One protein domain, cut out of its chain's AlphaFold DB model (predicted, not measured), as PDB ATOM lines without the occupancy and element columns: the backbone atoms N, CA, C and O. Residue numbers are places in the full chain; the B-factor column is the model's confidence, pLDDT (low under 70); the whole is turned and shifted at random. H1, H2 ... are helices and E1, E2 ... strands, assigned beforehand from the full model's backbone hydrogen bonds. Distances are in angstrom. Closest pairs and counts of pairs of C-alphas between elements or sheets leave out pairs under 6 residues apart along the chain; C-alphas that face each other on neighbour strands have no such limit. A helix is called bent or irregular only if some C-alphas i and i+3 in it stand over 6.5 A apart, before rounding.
ATOM      1  N   HIS A 185     155.776 170.251 165.133       57.72
ATOM      2  CA  HIS A 185     156.754 170.551 164.085       57.72
ATOM      3  C   HIS A 185     157.945 171.363 164.639       57.72
ATOM      4  O   HIS A 185     157.720 172.442 165.192       57.72
ATOM      5  N   PRO A 186     159.220 170.958 164.430       50.28
ATOM      6  CA  PRO A 186     160.405 171.660 164.962       50.28
ATOM      7  C   PRO A 186     160.621 173.111 164.493       50.28
ATOM      8  O   PRO A 186     161.602 173.738 164.880       50.28
ATOM      9  N   ARG A 187     159.753 173.633 163.615       53.31
ATOM     10  CA  ARG A 187     159.859 174.966 162.995       53.31
ATOM     11  C   ARG A 187     158.740 175.942 163.391       53.31
ATOM     12  O   ARG A 187     158.649 176.993 162.774       53.31
ATOM     13  N   TYR A 188     157.898 175.607 164.378       50.56
ATOM     14  CA  TYR A 188     156.796 176.471 164.854       50.56
ATOM     15  C   TYR A 188     155.871 176.999 163.737       50.56
ATOM     16  O   TYR A 188     155.388 178.129 163.785       50.56
ATOM     17  N   GLN A 189     155.623 176.181 162.715       52.72
ATOM     18  CA  GLN A 189     154.693 176.532 161.647       52.72
ATOM     19  C   GLN A 189     153.262 176.288 162.147       52.72
ATOM     20  O   GLN A 189     152.983 175.236 162.723       52.72
ATOM     21  N   LEU A 190     152.376 177.275 161.980       56.66
ATOM     22  CA  LEU A 190     150.972 177.166 162.383       56.66
ATOM     23  C   LEU A 190     150.294 176.017 161.631       56.66
ATOM     24  O   LEU A 190     150.379 175.936 160.407       56.66
ATOM     25  N   TYR A 191     149.598 175.148 162.368       65.56
ATOM     26  CA  TYR A 191     148.728 174.145 161.764       65.56
ATOM     27  C   TYR A 191     147.489 174.843 161.219       65.56
ATOM     28  O   TYR A 191     146.641 175.326 161.970       65.56
ATOM     29  N   GLU A 192     147.405 174.917 159.895       79.69
ATOM     30  CA  GLU A 192     146.221 175.415 159.213       79.69
ATOM     31  C   GLU A 192     145.074 174.416 159.412       79.69
ATOM     32  O   GLU A 192     145.152 173.247 159.021       79.69
ATOM     33  N   SER A 193     144.017 174.897 160.060       87.25
ATOM     34  CA  SER A 193     142.787 174.162 160.342       87.25
ATOM     35  C   SER A 193     141.603 174.947 159.789       87.25
ATOM     36  O   SER A 193     141.462 176.127 160.125       87.25
ATOM     37  N   THR A 194     140.744 174.309 159.011       89.75
ATOM     38  CA  THR A 194     139.526 174.911 158.460       89.75
ATOM     39  C   THR A 194     138.321 174.585 159.349       89.75
ATOM     40  O   THR A 194     138.278 173.530 159.985       89.75
ATOM     41  N   LEU A 195     137.378 175.527 159.455       92.38
ATOM     42  CA  LEU A 195     136.106 175.344 160.158       92.38
ATOM     43  C   LEU A 195     135.029 175.033 159.117       92.38
ATOM     44  O   LEU A 195     134.837 175.821 158.195       92.38
ATOM     45  N   HIS A 196     134.323 173.922 159.292       93.44
ATOM     46  CA  HIS A 196     133.249 173.473 158.411       93.44
ATOM     47  C   HIS A 196     131.977 173.258 159.220       93.44
ATOM     48  O   HIS A 196     132.024 172.636 160.279       93.44
ATOM     49  N   ALA A 197     130.843 173.753 158.732       91.06
ATOM     50  CA  ALA A 197     129.546 173.390 159.291       91.06
ATOM     51  C   ALA A 197     129.123 172.009 158.767       91.06
ATOM     52  O   ALA A 197     129.378 171.683 157.610       91.06
ATOM     53  N   PHE A 198     128.464 171.225 159.616       88.94
ATOM     54  CA  PHE A 198     127.762 169.998 159.251       88.94
ATOM     55  C   PHE A 198     126.402 170.032 159.940       88.94
ATOM     56  O   PHE A 198     126.341 170.096 161.170       88.94
ATOM     57  N   ALA A 199     125.324 170.037 159.163       85.81
ATOM     58  CA  ALA A 199     123.975 170.219 159.676       85.81
ATOM     59  C   ALA A 199     123.084 169.028 159.316       85.81
ATOM     60  O   ALA A 199     123.212 168.452 158.235       85.81
ATOM     61  N   PHE A 200     122.196 168.649 160.235       83.31
ATOM     62  CA  PHE A 200     121.185 167.626 159.994       83.31
ATOM     63  C   PHE A 200     119.900 167.918 160.770       83.31
ATOM     64  O   PHE A 200     119.923 168.417 161.897       83.31
ATOM     65  N   SER A 201     118.763 167.583 160.166       77.25
ATOM     66  CA  SER A 201     117.443 167.755 160.773       77.25
ATOM     67  C   SER A 201     117.059 166.517 161.576       77.25
ATOM     68  O   SER A 201     116.949 165.430 161.010       77.25
ATOM     69  N   TYR A 202     116.777 166.682 162.871       70.88
ATOM     70  CA  TYR A 202     116.285 165.596 163.719       70.88
ATOM     71  C   TYR A 202     114.826 165.838 164.125       70.88
ATOM     72  O   TYR A 202     114.503 166.769 164.865       70.88
ATOM     73  N   SER A 203     113.926 164.978 163.642       57.06
ATOM     74  CA  SER A 203     112.468 165.181 163.690       57.06
ATOM     75  C   SER A 203     111.889 165.367 165.097       57.06
ATOM     76  O   SER A 203     110.920 166.103 165.257       57.06
ATOM     77  N   MET A 204     112.491 164.751 166.120       55.62
ATOM     78  CA  MET A 204     112.033 164.852 167.514       55.62
ATOM     79  C   MET A 204     112.527 166.119 168.235       55.62
ATOM     80  O   MET A 204     112.020 166.432 169.311       55.62
ATOM     81  N   LEU A 205     113.512 166.834 167.678       57.00
ATOM     82  CA  LEU A 205     113.946 168.147 168.174       57.00
ATOM     83  C   LEU A 205     113.264 169.301 167.423       57.00
ATOM     84  O   LEU A 205     113.186 170.399 167.961       57.00
ATOM     85  N   GLY A 206     112.739 169.055 166.217       56.34
ATOM     86  CA  GLY A 206     112.010 170.052 165.420       56.34
ATOM     87  C   GLY A 206     112.886 171.159 164.816       56.34
ATOM     88  O   GLY A 206     112.365 172.038 164.134       56.34
ATOM     89  N   GLU A 207     114.198 171.097 165.041       66.50
ATOM     90  CA  GLU A 207     115.198 172.079 164.623       66.50
ATOM     91  C   GLU A 207     116.344 171.387 163.864       66.50
ATOM     92  O   GLU A 207     116.595 170.186 164.016       66.50
ATOM     93  N   GLU A 208     117.045 172.155 163.029       80.44
ATOM     94  CA  GLU A 208     118.264 171.721 162.344       80.44
ATOM     95  C   GLU A 208     119.457 171.825 163.308       80.44
ATOM     96  O   GLU A 208     119.782 172.903 163.810       80.44
ATOM     97  N   ILE A 209     120.123 170.703 163.589       84.00
ATOM     98  CA  ILE A 209     121.290 170.673 164.473       84.00
ATOM     99  C   ILE A 209     122.529 171.024 163.653       84.00
ATOM    100  O   ILE A 209     123.034 170.197 162.895       84.00
ATOM    101  N   GLN A 210     123.054 172.233 163.843       87.50
ATOM    102  CA  GLN A 210     124.291 172.678 163.202       87.50
ATOM    103  C   GLN A 210     125.520 172.367 164.072       87.50
ATOM    104  O   GLN A 210     125.827 173.080 165.030       87.50
ATOM    105  N   LEU A 211     126.258 171.315 163.719       91.69
ATOM    106  CA  LEU A 211     127.557 170.989 164.310       91.69
ATOM    107  C   LEU A 211     128.696 171.659 163.527       91.69
ATOM    108  O   LEU A 211     128.537 172.044 162.367       91.69
ATOM    109  N   HIS A 212     129.869 171.786 164.152       94.19
ATOM    110  CA  HIS A 212     131.040 172.387 163.511       94.19
ATOM    111  C   HIS A 212     132.267 171.480 163.612       94.19
ATOM    112  O   HIS A 212     132.702 171.134 164.706       94.19
ATOM    113  N   PHE A 213     132.871 171.139 162.479       96.50
ATOM    114  CA  PHE A 213     134.154 170.451 162.424       96.50
ATOM    115  C   PHE A 213     135.308 171.446 162.294       96.50
ATOM    116  O   PHE A 213     135.315 172.295 161.405       96.50
ATOM    117  N   ILE A 214     136.334 171.290 163.127       95.81
ATOM    118  CA  ILE A 214     137.662 171.866 162.906       95.81
ATOM    119  C   ILE A 214     138.539 170.752 162.341       95.81
ATOM    120  O   ILE A 214     138.853 169.789 163.046       95.81
ATOM    121  N   ILE A 215     138.927 170.878 161.071       95.50
ATOM    122  CA  ILE A 215     139.704 169.864 160.348       95.50
ATOM    123  C   ILE A 215     141.107 170.424 160.067       95.50
ATOM    124  O   ILE A 215     141.240 171.433 159.373       95.50
ATOM    125  N   PRO A 216     142.178 169.809 160.598       92.69
ATOM    126  CA  PRO A 216     143.548 170.104 160.179       92.69
ATOM    127  C   PRO A 216     143.765 169.703 158.714       92.69
ATOM    128  O   PRO A 216     143.347 168.614 158.318       92.69
ATOM    129  N   LYS A 217     144.498 170.499 157.922       88.62
ATOM    130  CA  LYS A 217     144.786 170.176 156.503       88.62
ATOM    131  C   LYS A 217     145.395 168.785 156.283       88.62
ATOM    132  O   LYS A 217     145.108 168.117 155.297       88.62
ATOM    133  N   SER A 218     146.188 168.301 157.239       87.81
ATOM    134  CA  SER A 218     146.766 166.946 157.246       87.81
ATOM    135  C   SER A 218     145.720 165.814 157.274       87.81
ATOM    136  O   SER A 218     146.052 164.662 156.989       87.81
ATOM    137  N   LYS A 219     144.463 166.125 157.614       92.38
ATOM    138  CA  LYS A 219     143.352 165.195 157.852       92.38
ATOM    139  C   LYS A 219     142.168 165.361 156.889       92.38
ATOM    140  O   LYS A 219     141.262 164.535 156.926       92.38
ATOM    141  N   GLU A 220     142.191 166.352 155.993       92.00
ATOM    142  CA  GLU A 220     141.122 166.600 155.003       92.00
ATOM    143  C   GLU A 220     140.836 165.385 154.099       92.00
ATOM    144  O   GLU A 220     139.708 165.185 153.666       92.00
ATOM    145  N   HIS A 221     141.822 164.507 153.881       92.56
ATOM    146  CA  HIS A 221     141.671 163.279 153.088       92.56
ATOM    147  C   HIS A 221     140.669 162.252 153.659       92.56
ATOM    148  O   HIS A 221     140.284 161.326 152.941       92.56
ATOM    149  N   HIS A 222     140.242 162.402 154.918       95.12
ATOM    150  CA  HIS A 222     139.166 161.609 155.524       95.12
ATOM    151  C   HIS A 222     137.754 162.115 155.167       95.12
ATOM    152  O   HIS A 222     136.775 161.477 155.538       95.12
ATOM    153  N   PHE A 223     137.631 163.239 154.457       96.31
ATOM    154  CA  PHE A 223     136.363 163.927 154.202       96.31
ATOM    155  C   PHE A 223     136.123 164.176 152.704       96.31
ATOM    156  O   PHE A 223     137.021 164.046 151.863       96.31
ATOM    157  N   VAL A 224     134.885 164.499 152.355       94.88
ATOM    158  CA  VAL A 224     134.456 164.922 151.018       94.88
ATOM    159  C   VAL A 224     133.949 166.357 151.116       94.88
ATOM    160  O   VAL A 224     133.248 166.706 152.066       94.88
ATOM    161  N   PHE A 225     134.343 167.191 150.155       94.00
ATOM    162  CA  PHE A 225     134.013 168.612 150.131       94.00
ATOM    163  C   PHE A 225     133.438 169.005 148.773       94.00
ATOM    164  O   PHE A 225     133.997 168.634 147.736       94.00
ATOM    165  N   SER A 226     132.381 169.814 148.798       89.06
ATOM    166  CA  SER A 226     131.643 170.232 147.608       89.06
ATOM    167  C   SER A 226     132.456 171.133 146.682       89.06
ATOM    168  O   SER A 226     133.303 171.927 147.117       89.06
ATOM    169  N   GLN A 227     132.171 171.066 145.379       82.62
ATOM    170  CA  GLN A 227     132.724 171.995 144.392       82.62
ATOM    171  C   GLN A 227     131.624 172.624 143.521       82.62
ATOM    172  O   GLN A 227     130.813 171.888 142.965       82.62
ATOM    173  N   PRO A 228     131.623 173.958 143.323       70.44
ATOM    174  CA  PRO A 228     132.461 174.967 143.977       70.44
ATOM    175  C   PRO A 228     131.877 175.389 145.338       70.44
ATOM    176  O   PRO A 228     130.731 175.818 145.419       70.44
ATOM    177  N   GLY A 229     132.676 175.345 146.407       72.44
ATOM    178  CA  GLY A 229     132.250 175.872 147.712       72.44
ATOM    179  C   GLY A 229     133.078 175.396 148.901       72.44
ATOM    180  O   GLY A 229     133.246 176.147 149.857       72.44
ATOM    181  N   GLY A 230     133.633 174.183 148.834       82.44
ATOM    182  CA  GLY A 230     134.433 173.609 149.916       82.44
ATOM    183  C   GLY A 230     133.627 173.312 151.183       82.44
ATOM    184  O   GLY A 230     134.219 173.209 152.253       82.44
ATOM    185  N   GLN A 231     132.297 173.201 151.080       88.56
ATOM    186  CA  GLN A 231     131.452 172.796 152.201       88.56
ATOM    187  C   GLN A 231     131.657 171.306 152.467       88.56
ATOM    188  O   GLN A 231     131.860 170.535 151.531       88.56
ATOM    189  N   LEU A 232     131.618 170.903 153.733       92.88
ATOM    190  CA  LEU A 232     131.752 169.506 154.125       92.88
ATOM    191  C   LEU A 232     130.488 168.727 153.738       92.88
ATOM    192  O   LEU A 232     129.418 168.987 154.279       92.88
ATOM    193  N   GLU A 233     130.627 167.769 152.823       92.06
ATOM    194  CA  GLU A 233     129.530 166.898 152.380       92.06
ATOM    195  C   GLU A 233     129.439 165.647 153.253       92.06
ATOM    196  O   GLU A 233     128.371 165.312 153.755       92.06
ATOM    197  N   SER A 234     130.567 164.962 153.463       94.69
ATOM    198  CA  SER A 234     130.609 163.721 154.238       94.69
ATOM    199  C   SER A 234     131.994 163.415 154.813       94.69
ATOM    200  O   SER A 234     133.035 163.930 154.395       94.69
ATOM    201  N   MET A 235     132.002 162.523 155.792       95.81
ATOM    202  CA  MET A 235     133.148 161.788 156.305       95.81
ATOM    203  C   MET A 235     133.210 160.445 155.572       95.81
ATOM    204  O   MET A 235     132.238 159.689 155.576       95.81
ATOM    205  N   ARG A 236     134.335 160.144 154.919       95.62
ATOM    206  CA  ARG A 236     134.466 158.976 154.036       95.62
ATOM    207  C   ARG A 236     134.341 157.676 154.821       95.62
ATOM    208  O   ARG A 236     135.090 157.474 155.779       95.62
ATOM    209  N   LEU A 237     133.474 156.777 154.363       96.44
ATOM    210  CA  LEU A 237     133.329 155.437 154.931       96.44
ATOM    211  C   LEU A 237     133.884 154.373 153.967       96.44
ATOM    212  O   LEU A 237     133.619 154.437 152.763       96.44
ATOM    213  N   PRO A 238     134.674 153.401 154.463       95.25
ATOM    214  CA  PRO A 238     135.196 152.309 153.647       95.25
ATOM    215  C   PRO A 238     134.109 151.274 153.329       95.25
ATOM    216  O   PRO A 238     132.993 151.328 153.848       95.25
ATOM    217  N   LEU A 239     134.456 150.281 152.509       94.38
ATOM    218  CA  LEU A 239     133.578 149.146 152.231       94.38
ATOM    219  C   LEU A 239     133.725 148.038 153.284       94.38
ATOM    220  O   LEU A 239     134.816 147.757 153.791       94.38
ATOM    221  N   VAL A 240     132.630 147.323 153.543       92.06
ATOM    222  CA  VAL A 240     132.596 146.099 154.359       92.06
ATOM    223  C   VAL A 240     133.576 145.057 153.823       92.06
ATOM    224  O   VAL A 240     134.280 144.414 154.602       92.06
ATOM    225  N   THR A 241     133.688 144.953 152.498       88.38
ATOM    226  CA  THR A 241     134.549 144.001 151.786       88.38
ATOM    227  C   THR A 241     136.039 144.342 151.793       88.38
ATOM    228  O   THR A 241     136.832 143.475 151.420       88.38
ATOM    229  N   ASP A 242     136.448 145.543 152.223       89.50
ATOM    230  CA  ASP A 242     137.868 145.906 152.288       89.50
ATOM    231  C   ASP A 242     138.608 145.033 153.324       89.50
ATOM    232  O   ASP A 242     138.048 144.633 154.350       89.50
ATOM    233  N   LYS A 243     139.868 144.700 153.042       82.94
ATOM    234  CA  LYS A 243     140.734 143.839 153.865       82.94
ATOM    235  C   LYS A 243     142.125 144.436 154.090       82.94
ATOM    236  O   LYS A 243     143.038 143.713 154.483       82.94
ATOM    237  N   SER A 244     142.322 145.726 153.822       85.00
ATOM    238  CA  SER A 244     143.599 146.385 154.083       85.00
ATOM    239  C   SER A 244     143.949 146.350 155.571       85.00
ATOM    240  O   SER A 244     143.160 146.734 156.430       85.00
ATOM    241  N   HIS A 245     145.182 145.939 155.873       82.81
ATOM    242  CA  HIS A 245     145.739 145.987 157.225       82.81
ATOM    243  C   HIS A 245     146.473 147.309 157.527       82.81
ATOM    244  O   HIS A 245     147.056 147.460 158.608       82.81
ATOM    245  N   GLU A 246     146.476 148.265 156.594       86.62
ATOM    246  CA  GLU A 246     147.169 149.556 156.732       86.62
ATOM    247  C   GLU A 246     146.345 150.609 157.483       86.62
ATOM    248  O   GLU A 246     146.914 151.551 158.044       86.62
ATOM    249  N   TYR A 247     145.023 150.433 157.538       90.31
ATOM    250  CA  TYR A 247     144.105 151.346 158.208       90.31
ATOM    251  C   TYR A 247     143.091 150.619 159.111       90.31
ATOM    252  O   TYR A 247     143.004 149.389 159.103       90.31
ATOM    253  N   ILE A 248     142.385 151.387 159.945       95.75
ATOM    254  CA  ILE A 248     141.243 150.948 160.766       95.75
ATOM    255  C   ILE A 248     139.965 151.487 160.130       95.75
ATOM    256  O   ILE A 248     139.899 152.689 159.853       95.75
ATOM    257  N   LYS A 249     138.970 150.629 159.881       95.38
ATOM    258  CA  LYS A 249     137.758 151.022 159.145       95.38
ATOM    259  C   LYS A 249     136.864 151.958 159.947       95.38
ATOM    260  O   LYS A 249     136.316 152.906 159.393       95.38
ATOM    261  N   SER A 250     136.701 151.668 161.233       96.94
ATOM    262  CA  SER A 250     135.717 152.305 162.108       96.94
ATOM    263  C   SER A 250     136.232 153.653 162.635       96.94
ATOM    264  O   SER A 250     137.225 153.675 163.372       96.94
ATOM    265  N   PRO A 251     135.578 154.790 162.318       97.88
ATOM    266  CA  PRO A 251     135.956 156.092 162.863       97.88
ATOM    267  C   PRO A 251     135.847 156.105 164.389       97.88
ATOM    268  O   PRO A 251     134.835 155.684 164.946       97.88
ATOM    269  N   THR A 252     136.881 156.591 165.076       98.44
ATOM    270  CA  THR A 252     136.906 156.684 166.542       98.44
ATOM    271  C   THR A 252     136.479 158.069 167.006       98.44
ATOM    272  O   THR A 252     137.122 159.065 166.676       98.44
ATOM    273  N   PHE A 253     135.431 158.128 167.819       98.50
ATOM    274  CA  PHE A 253     134.954 159.321 168.502       98.50
ATOM    275  C   PHE A 253     135.298 159.237 169.989       98.50
ATOM    276  O   PHE A 253     134.970 158.257 170.662       98.50
ATOM    277  N   THR A 254     135.921 160.291 170.507       97.56
ATOM    278  CA  THR A 254     136.274 160.402 171.928       97.56
ATOM    279  C   THR A 254     135.600 161.652 172.504       97.56
ATOM    280  O   THR A 254     136.059 162.766 172.219       97.56
ATOM    281  N   PRO A 255     134.495 161.525 173.266       95.25
ATOM    282  CA  PRO A 255     133.836 162.666 173.898       95.25
ATOM    283  C   PRO A 255     134.705 163.272 175.003       95.25
ATOM    284  O   PRO A 255     135.280 162.558 175.827       95.25
ATOM    285  N   THR A 256     134.816 164.603 175.027       90.38
ATOM    286  CA  THR A 256     135.656 165.293 176.008       90.38
ATOM    287  C   THR A 256     134.999 165.363 177.378       90.38
ATOM    288  O   THR A 256     133.812 165.653 177.520       90.38
ATOM    289  N   THR A 257     135.803 165.160 178.424       86.19
ATOM    290  CA  THR A 257     135.346 165.301 179.815       86.19
ATOM    291  C   THR A 257     136.116 166.383 180.590       86.19
ATOM    292  O   THR A 257     136.400 166.245 181.781       86.19
ATOM    293  N   GLY A 258     136.519 167.461 179.905       88.69
ATOM    294  CA  GLY A 258     137.354 168.534 180.465       88.69
ATOM    295  C   GLY A 258     138.836 168.182 180.667       88.69
ATOM    296  O   GLY A 258     139.615 169.017 181.123       88.69
ATOM    297  N   ARG A 259     139.270 166.972 180.289       91.06
ATOM    298  CA  ARG A 259     140.627 166.430 180.497       91.06
ATOM    299  C   ARG A 259     141.643 166.814 179.412       91.06
ATOM    300  O   ARG A 259     142.504 166.014 179.066       91.06
ATOM    301  N   HIS A 260     141.595 168.042 178.909       92.06
ATOM    302  CA  HIS A 260     142.414 168.512 177.783       92.06
ATOM    303  C   HIS A 260     143.933 168.263 177.936       92.06
ATOM    304  O   HIS A 260     144.583 167.924 176.952       92.06
ATOM    305  N   GLU A 261     144.507 168.347 179.144       90.12
ATOM    306  CA  GLU A 261     145.923 167.995 179.383       90.12
ATOM    307  C   GLU A 261     146.182 166.497 179.619       90.12
ATOM    308  O   GLU A 261     147.248 165.988 179.274       90.12
ATOM    309  N   HIS A 262     145.242 165.777 180.234       90.75
ATOM    310  CA  HIS A 262     145.507 164.451 180.807       90.75
ATOM    311  C   HIS A 262     144.842 163.282 180.074       90.75
ATOM    312  O   HIS A 262     145.285 162.147 180.272       90.75
ATOM    313  N   GLY A 263     143.823 163.556 179.256       92.56
ATOM    314  CA  GLY A 263     143.130 162.584 178.419       92.56
ATOM    315  C   GLY A 263     144.043 162.010 177.337       92.56
ATOM    316  O   GLY A 263     145.018 162.636 176.910       92.56
ATOM    317  N   LEU A 264     143.759 160.777 176.941       93.62
ATOM    318  CA  LEU A 264     144.672 159.906 176.206       93.62
ATOM    319  C   LEU A 264     144.401 159.923 174.700       93.62
ATOM    320  O   LEU A 264     144.244 158.895 174.051       93.62
ATOM    321  N   PHE A 265     144.359 161.125 174.133       94.44
ATOM    322  CA  PHE A 265     143.957 161.338 172.744       94.44
ATOM    323  C   PHE A 265     145.056 160.998 171.711       94.44
ATOM    324  O   PHE A 265     144.809 161.036 170.501       94.44
ATOM    325  N   ASN A 266     146.276 160.645 172.138       94.25
ATOM    326  CA  ASN A 266     147.331 160.162 171.244       94.25
ATOM    327  C   ASN A 266     147.229 158.645 171.042       94.25
ATOM    328  O   ASN A 266     147.867 157.871 171.761       94.25
ATOM    329  N   LEU A 267     146.459 158.234 170.031       96.00
ATOM    330  CA  LEU A 267     146.253 156.827 169.676       96.00
ATOM    331  C   LEU A 267     147.311 156.272 168.703       96.00
ATOM    332  O   LEU A 267     147.228 155.109 168.325       96.00
ATOM    333  N   TYR A 268     148.331 157.045 168.305       95.00
ATOM    334  CA  TYR A 268     149.315 156.625 167.291       95.00
ATOM    335  C   TYR A 268     149.997 155.283 167.614       95.00
ATOM    336  O   TYR A 268     150.115 154.415 166.751       95.00
ATOM    337  N   HIS A 269     150.429 155.102 168.866       93.94
ATOM    338  CA  HIS A 269     151.083 153.870 169.319       93.94
ATOM    339  C   HIS A 269     150.091 152.729 169.574       93.94
ATOM    340  O   HIS A 269     150.397 151.580 169.261       93.94
ATOM    341  N   ALA A 270     148.890 153.043 170.066       95.94
ATOM    342  CA  ALA A 270     147.797 152.083 170.198       95.94
ATOM    343  C   ALA A 270     147.386 151.496 168.839       95.94
ATOM    344  O   ALA A 270     147.163 150.293 168.720       95.94
ATOM    345  N   MET A 271     147.377 152.319 167.791       96.50
ATOM    346  CA  MET A 271     147.097 151.906 166.417       96.50
ATOM    347  C   MET A 271     148.330 151.369 165.667       96.50
ATOM    348  O   MET A 271     148.247 151.129 164.467       96.50
ATOM    349  N   ASP A 272     149.472 151.169 166.339       94.06
ATOM    350  CA  ASP A 272     150.725 150.660 165.746       94.06
ATOM    351  C   ASP A 272     151.129 151.406 164.450       94.06
ATOM    352  O   ASP A 272     151.574 150.816 163.466       94.06
ATOM    353  N   GLY A 273     150.895 152.725 164.424       92.19
ATOM    354  CA  GLY A 273     151.148 153.599 163.275       92.19
ATOM    355  C   GLY A 273     150.158 153.499 162.104       92.19
ATOM    356  O   GLY A 273     150.335 154.231 161.132       92.19
ATOM    357  N   ALA A 274     149.126 152.649 162.171       94.38
ATOM    358  CA  ALA A 274     148.109 152.525 161.122       94.38
ATOM    359  C   ALA A 274     147.300 153.817 160.927       94.38
ATOM    360  O   ALA A 274     147.065 154.579 161.875       94.38
ATOM    361  N   SER A 275     146.824 154.038 159.698       93.38
ATOM    362  CA  SER A 275     145.924 155.156 159.410       93.38
ATOM    363  C   SER A 275     144.578 154.939 160.101       93.38
ATOM    364  O   SER A 275     144.014 153.849 160.075       93.38
ATOM    365  N   HIS A 276     144.071 155.970 160.763       95.69
ATOM    366  CA  HIS A 276     142.810 155.905 161.488       95.69
ATOM    367  C   HIS A 276     142.203 157.299 161.604       95.69
ATOM    368  O   HIS A 276     142.911 158.304 161.765       95.69
ATOM    369  N   LEU A 277     140.877 157.338 161.544       96.56
ATOM    370  CA  LEU A 277     140.092 158.538 161.756       96.56
ATOM    371  C   LEU A 277     139.765 158.661 163.246       96.56
ATOM    372  O   LEU A 277     139.153 157.767 163.823       96.56
ATOM    373  N   HIS A 278     140.210 159.752 163.869       97.62
ATOM    374  CA  HIS A 278     139.977 160.044 165.281       97.62
ATOM    375  C   HIS A 278     139.430 161.467 165.423       97.62
ATOM    376  O   HIS A 278     140.087 162.431 165.019       97.62
ATOM    377  N   VAL A 279     138.227 161.573 165.983       98.19
ATOM    378  CA  VAL A 279     137.467 162.809 166.175       98.19
ATOM    379  C   VAL A 279     137.281 163.046 167.670       98.19
ATOM    380  O   VAL A 279     136.720 162.213 168.385       98.19
ATOM    381  N   LEU A 280     137.739 164.197 168.150       97.75
ATOM    382  CA  LEU A 280     137.471 164.659 169.510       97.75
ATOM    383  C   LEU A 280     136.125 165.372 169.518       97.75
ATOM    384  O   LEU A 280     135.917 166.276 168.711       97.75
ATOM    385  N   VAL A 281     135.215 164.989 170.408       97.31
ATOM    386  CA  VAL A 281     133.876 165.593 170.467       97.31
ATOM    387  C   VAL A 281     133.837 166.554 171.642       97.31
ATOM    388  O   VAL A 281     133.779 166.137 172.797       97.31
ATOM    389  N   VAL A 282     133.965 167.840 171.321       95.44
ATOM    390  CA  VAL A 282     134.360 168.912 172.236       95.44
ATOM    391  C   VAL A 282     133.177 169.841 172.492       95.44
ATOM    392  O   VAL A 282     132.511 170.281 171.557       95.44
ATOM    393  N   LYS A 283     132.928 170.200 173.752       93.25
ATOM    394  CA  LYS A 283     131.972 171.270 174.079       93.25
ATOM    395  C   LYS A 283     132.501 172.625 173.605       93.25
ATOM    396  O   LYS A 283     133.698 172.882 173.711       93.25
ATOM    397  N   GLU A 284     131.631 173.511 173.130       93.50
ATOM    398  CA  GLU A 284     132.011 174.822 172.582       93.50
ATOM    399  C   GLU A 284     132.951 175.615 173.507       93.50
ATOM    400  O   GLU A 284     134.003 176.079 173.062       93.50
ATOM    401  N   TYR A 285     132.648 175.700 174.810       91.94
ATOM    402  CA  TYR A 285     133.504 176.424 175.764       91.94
ATOM    403  C   TYR A 285     134.897 175.786 175.951       91.94
ATOM    404  O   TYR A 285     135.840 176.462 176.362       91.94
ATOM    405  N   GLU A 286     135.052 174.494 175.640       92.12
ATOM    406  CA  GLU A 286     136.327 173.769 175.691       92.12
ATOM    407  C   GLU A 286     137.111 173.858 174.366       92.12
ATOM    408  O   GLU A 286     138.312 173.580 174.345       92.12
ATOM    409  N   MET A 287     136.486 174.283 173.261       93.44
ATOM    410  CA  MET A 287     137.087 174.317 171.917       93.44
ATOM    411  C   MET A 287     138.469 174.988 171.906       93.44
ATOM    412  O   MET A 287     139.436 174.429 171.385       93.44
ATOM    413  N   ALA A 288     138.583 176.177 172.504       92.88
ATOM    414  CA  ALA A 288     139.828 176.944 172.508       92.88
ATOM    415  C   ALA A 288     140.959 176.238 173.280       92.88
ATOM    416  O   ALA A 288     142.119 176.305 172.864       92.88
ATOM    417  N   ILE A 289     140.639 175.534 174.375       93.81
ATOM    418  CA  ILE A 289     141.653 174.828 175.163       93.81
ATOM    419  C   ILE A 289     142.064 173.518 174.485       93.81
ATOM    420  O   ILE A 289     143.259 173.251 174.374       93.81
ATOM    421  N   TYR A 290     141.131 172.754 173.909       93.94
ATOM    422  CA  TYR A 290     141.493 171.568 173.125       93.94
ATOM    423  C   TYR A 290     142.316 171.932 171.889       93.94
ATOM    424  O   TYR A 290     143.344 171.299 171.660       93.94
ATOM    425  N   LYS A 291     141.973 173.006 171.166       91.50
ATOM    426  CA  LYS A 291     142.766 173.494 170.023       91.50
ATOM    427  C   LYS A 291     144.204 173.874 170.398       91.50
ATOM    428  O   LYS A 291     145.106 173.696 169.586       91.50
ATOM    429  N   LYS A 292     144.439 174.348 171.628       90.25
ATOM    430  CA  LYS A 292     145.785 174.633 172.159       90.25
ATOM    431  C   LYS A 292     146.593 173.354 172.425       90.25
ATOM    432  O   LYS A 292     147.787 173.333 172.140       90.25
ATOM    433  N   TYR A 293     145.973 172.321 173.000       89.69
ATOM    434  CA  TYR A 293     146.673 171.104 173.444       89.69
ATOM    435  C   TYR A 293     146.739 169.985 172.393       89.69
ATOM    436  O   TYR A 293     147.660 169.171 172.438       89.69
ATOM    437  N   TRP A 294     145.807 169.968 171.437       92.06
ATOM    438  CA  TRP A 294     145.652 168.934 170.407       92.06
ATOM    439  C   TRP A 294     145.466 169.550 169.002       92.06
ATOM    440  O   TRP A 294     144.475 169.275 168.327       92.06
ATOM    441  N   PRO A 295     146.390 170.414 168.530       89.38
ATOM    442  CA  PRO A 295     146.183 171.264 167.347       89.38
ATOM    443  C   PRO A 295     146.069 170.516 166.006       89.38
ATOM    444  O   PRO A 295     145.625 171.104 165.023       89.38
ATOM    445  N   ASN A 296     146.481 169.245 165.945       91.44
ATOM    446  CA  ASN A 296     146.437 168.401 164.741       91.44
ATOM    447  C   ASN A 296     145.391 167.266 164.840       91.44
ATOM    448  O   ASN A 296     145.398 166.331 164.037       91.44
ATOM    449  N   HIS A 297     144.468 167.360 165.801       94.00
ATOM    450  CA  HIS A 297     143.312 166.472 165.918       94.00
ATOM    451  C   HIS A 297     142.079 167.098 165.268       94.00
ATOM    452  O   HIS A 297     141.912 168.317 165.278       94.00
ATOM    453  N   ILE A 298     141.200 166.259 164.717       96.75
ATOM    454  CA  ILE A 298     139.886 166.705 164.245       96.75
ATOM    455  C   ILE A 298     139.009 166.950 165.472       96.75
ATOM    456  O   ILE A 298     138.961 166.106 166.369       96.75
ATOM    457  N   MET A 299     138.301 168.079 165.504       97.06
ATOM    458  CA  MET A 299     137.377 168.411 166.592       97.06
ATOM    459  C   MET A 299     135.972 168.599 166.041       97.06
ATOM    460  O   MET A 299     135.761 169.456 165.188       97.06
ATOM    461  N   LEU A 300     135.021 167.821 166.547       97.44
ATOM    462  CA  LEU A 300     133.592 168.050 166.389       97.44
ATOM    463  C   LEU A 300     133.127 168.912 167.565       97.44
ATOM    464  O   LEU A 300     133.080 168.443 168.700       97.44
ATOM    465  N   VAL A 301     132.835 170.179 167.300       96.25
ATOM    466  CA  VAL A 301     132.395 171.152 168.300       96.25
ATOM    467  C   VAL A 301     130.876 171.076 168.437       96.25
ATOM    468  O   VAL A 301     130.140 171.275 167.466       96.25
ATOM    469  N   LEU A 302     130.417 170.772 169.651       93.31
ATOM    470  CA  LEU A 302     128.999 170.692 169.992       93.31
ATOM    471  C   LEU A 302     128.392 172.098 170.183       93.31
ATOM    472  O   LEU A 302     129.076 172.963 170.733       93.31
ATOM    473  N   PRO A 303     127.119 172.326 169.802       90.62
ATOM    474  CA  PRO A 303     126.435 173.605 169.979       90.62
ATOM    475  C   PRO A 303     126.363 174.060 171.437       90.62
ATOM    476  O   PRO A 303     126.302 173.244 172.362       90.62
ATOM    477  N   SER A 304     126.271 175.377 171.631       89.81
ATOM    478  CA  SER A 304     126.292 176.031 172.945       89.81
ATOM    479  C   SER A 304     125.253 175.491 173.942       89.81
ATOM    480  O   SER A 304     125.536 175.383 175.137       89.81
ATOM    481  N   ILE A 305     124.082 175.065 173.454       87.19
ATOM    482  CA  ILE A 305     123.000 174.457 174.249       87.19
ATOM    483  C   ILE A 305     123.428 173.167 174.977       87.19
ATOM    484  O   ILE A 305     122.901 172.857 176.043       87.19
ATOM    485  N   PHE A 306     124.433 172.447 174.466       88.88
ATOM    486  CA  PHE A 306     124.962 171.221 175.076       88.88
ATOM    487  C   PHE A 306     126.134 171.467 176.042       88.88
ATOM    488  O   PHE A 306     126.636 170.522 176.659       88.88
ATOM    489  N   ASN A 307     126.560 172.721 176.249       88.88
ATOM    490  CA  ASN A 307     127.655 173.052 177.167       88.88
ATOM    491  C   ASN A 307     127.378 172.553 178.602       88.88
ATOM    492  O   ASN A 307     128.267 171.991 179.246       88.88
ATOM    493  N   SER A 308     126.136 172.662 179.080       86.69
ATOM    494  CA  SER A 308     125.708 172.186 180.406       86.69
ATOM    495  C   SER A 308     125.255 170.716 180.439       86.69
ATOM    496  O   SER A 308     125.061 170.175 181.526       86.69
ATOM    497  N   ALA A 309     125.115 170.053 179.286       89.25
ATOM    498  CA  ALA A 309     124.580 168.696 179.188       89.25
ATOM    499  C   ALA A 309     125.556 167.610 179.688       89.25
ATOM    500  O   ALA A 309     126.771 167.825 179.792       89.25
ATOM    501  N   GLY A 310     125.015 166.430 179.995       89.25
ATOM    502  CA  GLY A 310     125.785 165.252 180.391       89.25
ATOM    503  C   GLY A 310     126.457 164.533 179.215       89.25
ATOM    504  O   GLY A 310     126.372 164.964 178.065       89.25
ATOM    505  N   VAL A 311     127.132 163.414 179.499       89.06
ATOM    506  CA  VAL A 311     127.820 162.611 178.468       89.06
ATOM    507  C   VAL A 311     126.843 161.962 177.474       89.06
ATOM    508  O   VAL A 311     127.181 161.826 176.299       89.06
ATOM    509  N   GLY A 312     125.600 161.689 177.892       92.69
ATOM    510  CA  GLY A 312     124.556 161.139 177.022       92.69
ATOM    511  C   GLY A 312     124.225 162.033 175.822       92.69
ATOM    512  O   GLY A 312     123.918 161.514 174.751       92.69
ATOM    513  N   ALA A 313     124.364 163.360 175.945       92.75
ATOM    514  CA  ALA A 313     124.240 164.286 174.814       92.75
ATOM    515  C   ALA A 313     125.353 164.090 173.777       92.75
ATOM    516  O   ALA A 313     125.092 164.124 172.577       92.75
ATOM    517  N   ALA A 314     126.588 163.860 174.230       94.19
ATOM    518  CA  ALA A 314     127.718 163.626 173.340       94.19
ATOM    519  C   ALA A 314     127.541 162.300 172.583       94.19
ATOM    520  O   ALA A 314     127.683 162.275 171.365       94.19
ATOM    521  N   HIS A 315     127.160 161.219 173.276       96.06
ATOM    522  CA  HIS A 315     126.883 159.921 172.648       96.06
ATOM    523  C   HIS A 315     125.692 159.970 171.680       96.06
ATOM    524  O   HIS A 315     125.774 159.403 170.590       96.06
ATOM    525  N   PHE A 316     124.625 160.698 172.027       95.00
ATOM    526  CA  PHE A 316     123.499 160.963 171.128       95.00
ATOM    527  C   PHE A 316     123.951 161.676 169.844       95.00
ATOM    528  O   PHE A 316     123.735 161.155 168.753       95.00
ATOM    529  N   LEU A 317     124.655 162.807 169.956       94.69
ATOM    530  CA  LEU A 317     125.103 163.577 168.788       94.69
ATOM    531  C   LEU A 317     126.140 162.827 167.938       94.69
ATOM    532  O   LEU A 317     126.095 162.933 166.716       94.69
ATOM    533  N   ILE A 318     127.032 162.040 168.554       96.75
ATOM    534  CA  ILE A 318     127.957 161.142 167.840       96.75
ATOM    535  C   ILE A 318     127.180 160.134 166.994       96.75
ATOM    536  O   ILE A 318     127.484 159.968 165.812       96.75
ATOM    537  N   LYS A 319     126.190 159.460 167.593       96.06
ATOM    538  CA  LYS A 319     125.396 158.439 166.911       96.06
ATOM    539  C   LYS A 319     124.603 159.042 165.751       96.06
ATOM    540  O   LYS A 319     124.690 158.515 164.646       96.06
ATOM    541  N   GLU A 320     123.891 160.144 165.976       93.75
ATOM    542  CA  GLU A 320     123.035 160.741 164.943       93.75
ATOM    543  C   GLU A 320     123.839 161.342 163.794       93.75
ATOM    544  O   GLU A 320     123.537 161.057 162.637       93.75
ATOM    545  N   LEU A 321     124.933 162.062 164.077       94.94
ATOM    546  CA  LEU A 321     125.859 162.503 163.032       94.94
ATOM    547  C   LEU A 321     126.374 161.316 162.209       94.94
ATOM    548  O   LEU A 321     126.435 161.395 160.986       94.94
ATOM    549  N   SER A 322     126.736 160.215 162.866       96.94
ATOM    550  CA  SER A 322     127.296 159.045 162.188       96.94
ATOM    551  C   SER A 322     126.255 158.292 161.357       96.94
ATOM    552  O   SER A 322     126.594 157.785 160.290       96.94
ATOM    553  N   TYR A 323     124.994 158.264 161.797       95.81
ATOM    554  CA  TYR A 323     123.871 157.739 161.022       95.81
ATOM    555  C   TYR A 323     123.588 158.599 159.781       95.81
ATOM    556  O   TYR A 323     123.582 158.083 158.667       95.81
ATOM    557  N   HIS A 324     123.465 159.922 159.934       94.81
ATOM    558  CA  HIS A 324     123.302 160.826 158.790       94.81
ATOM    559  C   HIS A 324     124.490 160.753 157.819       94.81
ATOM    560  O   HIS A 324     124.301 160.769 156.606       94.81
ATOM    561  N   ASN A 325     125.711 160.606 158.334       96.50
ATOM    562  CA  ASN A 325     126.899 160.416 157.513       96.50
ATOM    563  C   ASN A 325     126.892 159.090 156.735       96.50
ATOM    564  O   ASN A 325     127.352 159.058 155.594       96.50
ATOM    565  N   LEU A 326     126.382 158.006 157.329       96.94
ATOM    566  CA  LEU A 326     126.215 156.726 156.640       96.94
ATOM    567  C   LEU A 326     125.261 156.867 155.449       96.94
ATOM    568  O   LEU A 326     125.601 156.420 154.358       96.94
ATOM    569  N   GLU A 327     124.127 157.547 155.622       96.06
ATOM    570  CA  GLU A 327     123.176 157.804 154.531       96.06
ATOM    571  C   GLU A 327     123.768 158.706 153.430       96.06
ATOM    572  O   GLU A 327     123.574 158.452 152.241       96.06
ATOM    573  N   LEU A 328     124.561 159.720 153.795       95.50
ATOM    574  CA  LEU A 328     125.269 160.571 152.828       95.50
ATOM    575  C   LEU A 328     126.310 159.782 152.017       95.50
ATOM    576  O   LEU A 328     126.370 159.914 150.794       95.50
ATOM    577  N   GLU A 329     127.094 158.917 152.667       96.62
ATOM    578  CA  GLU A 329     128.041 158.035 151.976       96.62
ATOM    579  C   GLU A 329     127.342 156.956 151.140       96.62
ATOM    580  O   GLU A 329     127.851 156.621 150.070       96.62
ATOM    581  N   ARG A 330     126.176 156.454 151.571       96.69
ATOM    582  CA  ARG A 330     125.321 155.551 150.784       96.69
ATOM    583  C   ARG A 330     124.935 156.181 149.460       96.69
ATOM    584  O   ARG A 330     125.306 155.638 148.425       96.69
ATOM    585  N   ASN A 331     124.322 157.361 149.491       95.75
ATOM    586  CA  ASN A 331     123.933 158.082 148.280       95.75
ATOM    587  C   ASN A 331     125.152 158.375 147.378       95.75
ATOM    588  O   ASN A 331     125.154 158.047 146.194       95.75
ATOM    589  N   ARG A 332     126.239 158.916 147.952       95.00
ATOM    590  CA  ARG A 332     127.447 159.303 147.197       95.00
ATOM    591  C   ARG A 332     128.177 158.116 146.556       95.00
ATOM    592  O   ARG A 332     128.806 158.276 145.512       95.00
ATOM    593  N   GLN A 333     128.181 156.944 147.190       95.25
ATOM    594  CA  GLN A 333     128.836 155.753 146.639       95.25
ATOM    595  C   GLN A 333     127.891 154.913 145.757       95.25
ATOM    596  O   GLN A 333     128.375 154.211 144.868       95.25
ATOM    597  N   GLU A 334     126.569 155.039 145.910       94.25
ATOM    598  CA  GLU A 334     125.578 154.456 144.994       94.25
ATOM    599  C   GLU A 334     125.680 155.058 143.585       94.25
ATOM    600  O   GLU A 334     125.679 154.313 142.603       94.25
ATOM    601  N   GLU A 335     125.935 156.366 143.466       92.00
ATOM    602  CA  GLU A 335     126.285 157.019 142.188       92.00
ATOM    603  C   GLU A 335     127.541 156.418 141.519       92.00
ATOM    604  O   GLU A 335     127.707 156.504 140.300       92.00
ATOM    605  N   LEU A 336     128.417 155.773 142.298       91.12
ATOM    606  CA  LEU A 336     129.625 155.079 141.834       91.12
ATOM    607  C   LEU A 336     129.406 153.565 141.619       91.12
ATOM    608  O   LEU A 336     130.356 152.846 141.304       91.12
ATOM    609  N   GLY A 337     128.174 153.068 141.780       93.00
ATOM    610  CA  GLY A 337     127.801 151.661 141.604       93.00
ATOM    611  C   GLY A 337     128.051 150.755 142.816       93.00
ATOM    612  O   GLY A 337     127.964 149.532 142.684       93.00
ATOM    613  N   VAL A 338     128.361 151.317 143.989       95.50
ATOM    614  CA  VAL A 338     128.447 150.578 145.263       95.50
ATOM    615  C   VAL A 338     127.039 150.372 145.820       95.50
ATOM    616  O   VAL A 338     126.211 151.274 145.759       95.50
ATOM    617  N   LYS A 339     126.737 149.205 146.398       94.44
ATOM    618  CA  LYS A 339     125.421 148.989 147.016       94.44
ATOM    619  C   LYS A 339     125.378 149.611 148.421       94.44
ATOM    620  O   LYS A 339     126.343 149.426 149.165       94.44
ATOM    621  N   PRO A 340     124.273 150.246 148.853       92.44
ATOM    622  CA  PRO A 340     124.183 150.889 150.172       92.44
ATOM    623  C   PRO A 340     124.526 149.997 151.384       92.44
ATOM    624  O   PRO A 340     125.011 150.490 152.405       92.44
ATOM    625  N   GLN A 341     124.309 148.681 151.288       92.00
ATOM    626  CA  GLN A 341     124.667 147.705 152.328       92.00
ATOM    627  C   GLN A 341     126.157 147.317 152.372       92.00
ATOM    628  O   GLN A 341     126.594 146.714 153.350       92.00
ATOM    629  N   ASP A 342     126.933 147.635 151.332       94.56
ATOM    630  CA  ASP A 342     128.358 147.289 151.243       94.56
ATOM    631  C   ASP A 342     129.256 148.344 151.925       94.56
ATOM    632  O   ASP A 342     130.472 148.161 151.995       94.56
ATOM    633  N   ILE A 343     128.678 149.429 152.454       96.81
ATOM    634  CA  ILE A 343     129.371 150.540 153.126       96.81
ATOM    635  C   ILE A 343     129.432 150.290 154.634       96.81
ATOM    636  O   ILE A 343     128.483 149.793 155.234       96.81
ATOM    637  N   TRP A 344     130.569 150.616 155.250       97.19
ATOM    638  CA  TRP A 344     130.877 150.295 156.642       97.19
ATOM    639  C   TRP A 344     130.006 151.074 157.653       97.19
ATOM    640  O   TRP A 344     130.171 152.288 157.768       97.19
ATOM    641  N   PRO A 345     129.135 150.409 158.444       97.38
ATOM    642  CA  PRO A 345     128.183 151.086 159.330       97.38
ATOM    643  C   PRO A 345     128.678 151.236 160.782       97.38
ATOM    644  O   PRO A 345     127.879 151.544 161.670       97.38
TER     645      PRO A 345
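AT A GLANCE: This is residues 185 to 345 of the 655 residues of the protein "Protein GREB1 isoform 3" of Camelus ferus (UniProt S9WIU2). A strongly twisted sheet of five strands curls round one long helix, H3, while H2 packs over the sheet's other face. A small hairpin, E3 and E4, packs on H3 through E4, and short H1 joins it to the sheet. The 161 printed residues hold three named helices and seven named strands, in the order E1 E2 H1 E3 E4 E5 E6 H2 E7 H3; the class is mixed, helices and strands, with under half of the residues in named elements. The large sheet, order E1 E2 E7 E6 E5, is mixed, and E3 and E4 are antiparallel. The whole is compact, with a radius of gyration of the C-alphas of 16.2 A and spans of 44 by 43 by 32 A.

HOW THE PARTS SIT: Start at edge strand E1, residues 193 to 201, which forms an antiparallel hairpin with E2, residues 208 to 216; N 196 and O 213 are 2.8 A apart. E2 is antiparallel to E7, residues 298 to 302, with N 214 and O 299 at 2.8 A. E7 is parallel to E6, residues 278 to 283, with N 300 and O 280 at 2.8 A. E6 is parallel to edge strand E5, residues 252 to 255, with N 279 and O 252 at 2.8 A. H2, residues 284 to 293, makes with E6 and E7 a strand-helix-strand unit, two parallel neighbour strands with a helix between, its crossover right-handed. H2 is on the sheet at a height of 8.7 A, over E7 and along it at 7 degrees on the local plane; its closest C-alphas to E7 are those of Glu 284 and Val 301, 5.7 A. H3, residues 311 to 334, is on the sheet, on the opposite face to H2, in three layers, helices on both faces of a sheet; the closest C-alphas of E5 and H3 are those of Pro 255 and Ala 314, 6.2 A. E4, residues 232 to 235, forms a hairpin with E3, residues 223 to 225, with N 224 and O 234 at 2.8 A; the closest C-alphas of E4 and H3 are those of Ser 234 and Asn 325, 6.0 A. H1, residues 217 to 222, is on the large sheet and apart from H2 and H3. In H3 every O i to N i+4 pair is within hydrogen-bond range; in H2 it is 4 of 6, and in H1 0 of 2, with 2 of 3 O i to N i+3 pairs.

IN THESE COORDINATES: Find C-alpha 193 at (142.787, 174.162, 160.342), where E1 begins its 26.1 A; E2 runs back over 25.4 A. H1 and H2 are irregular: C-alphas 218 and 221 are 7.5 A apart, 285 and 288 7.1 A. E6 spans 16.4 A, H2 15.2 A and E7 12.9 A. H3 runs 34.5 A from (127.820, 162.611, 178.468) to C-alpha 334 at (125.578, 154.456, 144.994).

THE WHOLE: The two C-alphas farthest apart are those of Arg 187 and Met 204, 49.1 A. The printed part has no cut; the links E4 to E5 and E5 to E6 are long. The model's pLDDT is under 70 at residues 185 to 191 and 203 to 207.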